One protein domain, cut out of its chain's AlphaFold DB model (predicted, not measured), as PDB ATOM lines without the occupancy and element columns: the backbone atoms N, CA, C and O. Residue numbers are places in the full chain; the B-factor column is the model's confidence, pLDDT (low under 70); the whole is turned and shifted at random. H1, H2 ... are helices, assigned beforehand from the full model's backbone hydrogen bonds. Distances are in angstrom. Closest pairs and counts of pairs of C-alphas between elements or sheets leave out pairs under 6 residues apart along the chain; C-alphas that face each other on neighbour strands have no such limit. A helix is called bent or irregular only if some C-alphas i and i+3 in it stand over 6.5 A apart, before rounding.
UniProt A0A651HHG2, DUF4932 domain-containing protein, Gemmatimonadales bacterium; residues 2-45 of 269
ATOM      1  N   LEU A   2     -11.853  53.697   4.634       87.88
ATOM      2  CA  LEU A   2     -13.095  54.475   4.827       87.88
ATOM      3  C   LEU A   2     -14.305  53.553   5.096       87.88
ATOM      4  O   LEU A   2     -14.974  53.669   6.122       87.88
ATOM      5  N   HIS A   3     -14.488  52.555   4.224       90.12
ATOM      6  CA  HIS A   3     -15.506  51.499   4.346       90.12
ATOM      7  C   HIS A   3     -14.998  50.218   5.029       90.12
ATOM      8  O   HIS A   3     -15.782  49.386   5.476       90.12
ATOM      9  N   LEU A   4     -13.677  50.062   5.135       92.75
ATOM     10  CA  LEU A   4     -13.017  48.840   5.607       92.75
ATOM     11  C   LEU A   4     -12.265  49.090   6.915       92.75
ATOM     12  O   LEU A   4     -11.806  50.208   7.142       92.75
ATOM     13  N   THR A   5     -12.049  48.060   7.728       93.62
ATOM     14  CA  THR A   5     -11.087  48.108   8.836       93.62
ATOM     15  C   THR A   5      -9.660  48.327   8.320       93.62
ATOM     16  O   THR A   5      -9.388  48.293   7.114       93.62
ATOM     17  N   SER A   6      -8.733  48.595   9.239       91.00
ATOM     18  CA  SER A   6      -7.306  48.627   8.921       91.00
ATOM     19  C   SER A   6      -6.818  47.256   8.425       91.00
ATOM     20  O   SER A   6      -7.455  46.238   8.718       91.00
ATOM     21  N   PRO A   7      -5.723  47.213   7.644       91.06
ATOM     22  CA  PRO A   7      -5.006  45.966   7.422       91.06
ATOM     23  C   PRO A   7      -4.502  45.388   8.766       91.06
ATOM     24  O   PRO A   7      -4.313  46.153   9.715       91.06
ATOM     25  N   PRO A   8      -4.279  44.065   8.843       94.12
ATOM     26  CA  PRO A   8      -4.360  43.124   7.729       94.12
ATOM     27  C   PRO A   8      -5.792  42.680   7.405       94.12
ATOM     28  O   PRO A   8      -6.007  42.166   6.319       94.12
ATOM     29  N   GLU A   9      -6.785  42.898   8.273       94.75
ATOM     30  CA  GLU A   9      -8.107  42.280   8.108       94.75
ATOM     31  C   GLU A   9      -8.896  42.848   6.926       94.75
ATOM     32  O   GLU A   9      -9.615  42.102   6.264       94.75
ATOM     33  N   LEU A  10      -8.798  44.160   6.664       94.88
ATOM     34  CA  LEU A  10      -9.525  44.847   5.582       94.88
ATOM     35  C   LEU A  10     -11.009  44.425   5.492       94.88
ATOM     36  O   LEU A  10     -11.543  44.203   4.403       94.88
ATOM     37  N   ALA A  11     -11.668  44.232   6.634       93.88
ATOM     38  CA  ALA A  11     -13.045  43.760   6.713       93.88
ATOM     39  C   ALA A  11     -14.023  44.915   6.475       93.88
ATOM     40  O   ALA A  11     -13.763  46.042   6.893       93.88
ATOM     41  N   GLU A  12     -15.155  44.655   5.825       92.06
ATOM     42  CA  GLU A  12     -16.177  45.675   5.580       92.06
ATOM     43  C   GLU A  12     -16.813  46.115   6.909       92.06
ATOM     44  O   GLU A  12     -17.459  45.335   7.605       92.06
ATOM     45  N   ARG A  13     -16.577  47.375   7.290       90.19
ATOM     46  CA  ARG A  13     -17.126  48.013   8.499       90.19
ATOM     47  C   ARG A  13     -18.383  48.811   8.175       90.19
ATOM     48  O   ARG A  13     -19.302  48.887   8.985       90.19
ATOM     49  N   ILE A  14     -18.383  49.452   7.011       89.44
ATOM     50  CA  ILE A  14     -19.505  50.206   6.454       89.44
ATOM     51  C   ILE A  14     -19.705  49.673   5.039       89.44
ATOM     52  O   ILE A  14     -18.701  49.560   4.330       89.44
ATOM     53  N   PRO A  15     -20.950  49.384   4.616       89.56
ATOM     54  CA  PRO A  15     -21.213  48.915   3.269       89.56
ATOM     55  C   PRO A  15     -20.512  49.772   2.209       89.56
ATOM     56  O   PRO A  15     -20.632  51.000   2.223       89.56
ATOM     57  N   VAL A  16     -19.741  49.142   1.325       89.81
ATOM     58  CA  VAL A  16     -19.157  49.798   0.151       89.81
ATOM     59  C   VAL A  16     -20.304  50.116  -0.799       89.81
ATOM     60  O   VAL A  16     -21.084  49.228  -1.145       89.81
ATOM     61  N   ASN A  17     -20.430  51.385  -1.184       86.25
ATOM     62  CA  ASN A  17     -21.536  51.828  -2.026       86.25
ATOM     63  C   ASN A  17     -21.443  51.240  -3.448       86.25
ATOM     64  O   ASN A  17     -20.364  50.866  -3.921       86.25
ATOM     65  N   ASP A  18     -22.581  51.190  -4.140       86.31
ATOM     66  CA  ASP A  18     -22.693  50.572  -5.466       86.31
ATOM     67  C   ASP A  18     -21.794  51.237  -6.514       86.31
ATOM     68  O   ASP A  18     -21.258  50.560  -7.393       86.31
ATOM     69  N   PHE A  19     -21.576  52.551  -6.401       83.38
ATOM     70  CA  PHE A  19     -20.666  53.283  -7.275       83.38
ATOM     71  C   PHE A  19     -19.235  52.745  -7.156       83.38
ATOM     72  O   PHE A  19     -18.635  52.353  -8.155       83.38
ATOM     73  N   THR A  20     -18.700  52.655  -5.937       87.38
ATOM     74  CA  THR A  20     -17.357  52.129  -5.676       87.38
ATOM     75  C   THR A  20     -17.246  50.661  -6.080       87.38
ATOM     76  O   THR A  20     -16.240  50.272  -6.670       87.38
ATOM     77  N   VAL A  21     -18.281  49.851  -5.830       91.06
ATOM     78  CA  VAL A  21     -18.329  48.452  -6.288       91.06
ATOM     79  C   VAL A  21     -18.225  48.372  -7.812       91.06
ATOM     80  O   VAL A  21     -17.447  47.574  -8.330       91.06
ATOM     81  N   ARG A  22     -18.963  49.212  -8.542       87.44
ATOM     82  CA  ARG A  22     -18.904  49.265 -10.008       87.44
ATOM     83  C   ARG A  22     -17.530  49.707 -10.506       87.44
ATOM     84  O   ARG A  22     -16.988  49.060 -11.394       87.44
ATOM     85  N   MET A  23     -16.951  50.754  -9.914       85.38
ATOM     86  CA  MET A  23     -15.613  51.242 -10.278       85.38
ATOM     87  C   MET A  23     -14.511  50.210 -10.011       85.38
ATOM     88  O   MET A  23     -13.502  50.198 -10.708       85.38
ATOM     89  N   ALA A  24     -14.713  49.308  -9.049       90.00
ATOM     90  CA  ALA A  24     -13.819  48.179  -8.807       90.00
ATOM     91  C   ALA A  24     -13.965  47.032  -9.833       90.00
ATOM     92  O   ALA A  24     -13.263  46.030  -9.714       90.00
ATOM     93  N   GLY A  25     -14.863  47.147 -10.820       91.56
ATOM     94  CA  GLY A  25     -15.181  46.086 -11.785       91.56
ATOM     95  C   GLY A  25     -16.317  45.154 -11.348       91.56
ATOM     96  O   GLY A  25     -16.556  44.133 -11.986       91.56
ATOM     97  N   GLY A  26     -17.038  45.498 -10.277       94.44
ATOM     98  CA  GLY A  26     -18.102  44.689  -9.684       94.44
ATOM     99  C   GLY A  26     -17.704  44.060  -8.347       94.44
ATOM    100  O   GLY A  26     -16.546  44.099  -7.928       94.44
ATOM    101  N   ARG A  27     -18.688  43.470  -7.650       95.44
ATOM    102  CA  ARG A  27     -18.489  42.920  -6.293       95.44
ATOM    103  C   ARG A  27     -17.449  41.800  -6.273       95.44
ATOM    104  O   ARG A  27     -16.602  41.795  -5.393       95.44
ATOM    105  N   GLU A  28     -17.463  40.918  -7.269       97.19
ATOM    106  CA  GLU A  28     -16.484  39.831  -7.387       97.19
ATOM    107  C   GLU A  28     -15.047  40.360  -7.532       97.19
ATOM    108  O   GLU A  28     -14.147  39.904  -6.830       97.19
ATOM    109  N   SER A  29     -14.833  41.369  -8.384       97.38
ATOM    110  CA  SER A  29     -13.519  41.995  -8.570       97.38
ATOM    111  C   SER A  29     -13.038  42.722  -7.314       97.38
ATOM    112  O   SER A  29     -11.867  42.596  -6.948       97.38
ATOM    113  N   LEU A  30     -13.934  43.426  -6.613       95.88
ATOM    114  CA  LEU A  30     -13.625  44.044  -5.324       95.88
ATOM    115  C   LEU A  30     -13.207  42.993  -4.285       95.88
ATOM    116  O   LEU A  30     -12.174  43.147  -3.640       95.88
ATOM    117  N   ASP A  31     -13.969  41.910  -4.146       95.94
ATOM    118  CA  ASP A  31     -13.684  40.855  -3.168       95.94
ATOM    119  C   ASP A  31     -12.369  40.118  -3.495       95.94
ATOM    120  O   ASP A  31     -11.573  39.811  -2.594       95.94
ATOM    121  N   ALA A  32     -12.085  39.900  -4.784       97.50
ATOM    122  CA  ALA A  32     -10.819  39.345  -5.257       97.50
ATOM    123  C   ALA A  32      -9.631  40.276  -4.961       97.50
ATOM    124  O   ALA A  32      -8.575  39.807  -4.528       97.50
ATOM    125  N   PHE A  33      -9.798  41.589  -5.148       96.56
ATOM    126  CA  PHE A  33      -8.793  42.586  -4.777       96.56
ATOM    127  C   PHE A  33      -8.537  42.590  -3.265       96.56
ATOM    128  O   PHE A  33      -7.385  42.552  -2.838       96.56
ATOM    129  N   LEU A  34      -9.593  42.582  -2.442       96.19
ATOM    130  CA  LEU A  34      -9.452  42.569  -0.983       96.19
ATOM    131  C   LEU A  34      -8.745  41.312  -0.486       96.19
ATOM    132  O   LEU A  34      -7.938  41.398   0.433       96.19
ATOM    133  N   THR A  35      -9.006  40.160  -1.102       97.31
ATOM    134  CA  THR A  35      -8.287  38.916  -0.793       97.31
ATOM    135  C   THR A  35      -6.793  39.064  -1.084       97.31
ATOM    136  O   THR A  35      -5.979  38.880  -0.185       97.31
ATOM    137  N   GLN A  36      -6.430  39.526  -2.284       97.81
ATOM    138  CA  GLN A  36      -5.026  39.748  -2.651       97.81
ATOM    139  C   GLN A  36      -4.333  40.791  -1.763       97.81
ATOM    140  O   GLN A  36      -3.160  40.642  -1.430       97.81
ATOM    141  N   ALA A  37      -5.045  41.842  -1.350       96.94
ATOM    142  CA  ALA A  37      -4.504  42.863  -0.457       96.94
ATOM    143  C   ALA A  37      -4.199  42.309   0.947       96.94
ATOM    144  O   ALA A  37      -3.191  42.694   1.546       96.94
ATOM    145  N   ARG A  38      -5.033  41.395   1.463       97.56
ATOM    146  CA  ARG A  38      -4.788  40.687   2.733       97.56
ATOM    147  C   ARG A  38      -3.571  39.772   2.622       97.56
ATOM    148  O   ARG A  38      -2.666  39.881   3.448       97.56
ATOM    149  N   ASP A  39      -3.512  38.963   1.564       97.88
ATOM    150  CA  ASP A  39      -2.385  38.058   1.301       97.88
ATOM    151  C   ASP A  39      -1.070  38.838   1.179       97.88
ATOM    152  O   ASP A  39      -0.047  38.452   1.744       97.88
ATOM    153  N   PHE A  40      -1.098  39.982   0.490       97.56
ATOM    154  CA  PHE A  40       0.051  40.873   0.391       97.56
ATOM    155  C   PHE A  40       0.468  41.425   1.759       97.56
ATOM    156  O   PHE A  40       1.662  41.435   2.071       97.56
ATOM    157  N   ALA A  41      -0.484  41.884   2.577       96.88
ATOM    158  CA  ALA A  41      -0.189  42.440   3.894       96.88
ATOM    159  C   ALA A  41       0.491  41.411   4.814       96.88
ATOM    160  O   ALA A  41       1.437  41.759   5.524       96.88
ATOM    161  N   GLU A  42       0.055  40.150   4.761       96.31
ATOM    162  CA  GLU A  42       0.664  39.044   5.502       96.31
ATOM    163  C   GLU A  42       2.043  38.677   4.934       96.31
ATOM    164  O   GLU A  42       3.039  38.707   5.658       96.31
ATOM    165  N   ALA A  43       2.131  38.408   3.628       97.94
ATOM    166  CA  ALA A  43       3.359  37.937   2.986       97.94
ATOM    167  C   ALA A  43       4.512  38.953   3.047       97.94
ATOM    168  O   ALA A  43       5.678  38.564   3.112       97.94
ATOM    169  N   SER A  44       4.202  40.252   3.027       97.69
ATOM    170  CA  SER A  44       5.200  41.327   3.107       97.69
ATOM    171  C   SER A  44       5.524  41.775   4.534       97.69
ATOM    172  O   SER A  44       6.393  42.628   4.712       97.69
ATOM    173  N   ASN A  45       4.843  41.227   5.551       97.06
ATOM    174  CA  ASN A  45       4.875  41.744   6.921       97.06
ATOM    175  C   ASN A  45       4.559  43.257   6.974       97.06
ATOM    176  O   ASN A  45       5.184  44.027   7.711       97.06
TER     177      ASN A  45
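AT A GLANCE: This is residues 2 to 45 of the 269 residues of the protein "DUF4932 domain-containing protein" of Gemmatimonadales bacterium (UniProt A0A651HHG2). One long helix, H2, makes one side of the domain, and a short helix, H1, makes a corner with it near its first residue. Residues 2 to 17, with no named element, make the other side, a loop that runs out alongside H2, turns at Pro 7 and Pro 8 and comes back to H1. The printed part has 44 residues with two named helices, H1 then H2 along the chain, and no named strand; the class is all helix. The whole is only just compact, close to loose, with a radius of gyration of the C-alphas of 10.7 A, and it is elongated, with spans of 31 by 19 by 11 A.

HOW THE PARTS SIT: H2, residues 27 to 43, is the longest helix. H1, residues 18 to 23, is close to H2 but not clearly touching, with 2 pairs of C-alphas within 8 A. Their closest C-alphas, those of Val 21 and Arg 27, are 5.5 A apart. The two helices run the same way at a steep tilt of 68 degrees, only just short of about perpendicular. Their centres are 16.3 A apart. In H1 and H2 every O i to N i+4 pair is within hydrogen-bond range.

IN THESE COORDINATES: H2 has 17 residues and measures 24.3 A from C-alpha 27 at (-18.489, 42.920, -6.293) to C-alpha 43 at (3.359, 37.937, 2.986). H1 has 6 residues and measures 8.6 A, beginning with C-alpha 18 at (-22.693, 50.572, -5.466). Neither helix is bent.

THE WHOLE: The two C-alphas farthest apart, those of Asp 18 and Asn 45, are 31.5 A apart. The printed part has no cut, and the link from H1 to H2, 3 residues, is tight. The mean pLDDT of the printed part is 93.2, and no printed residue is under 70.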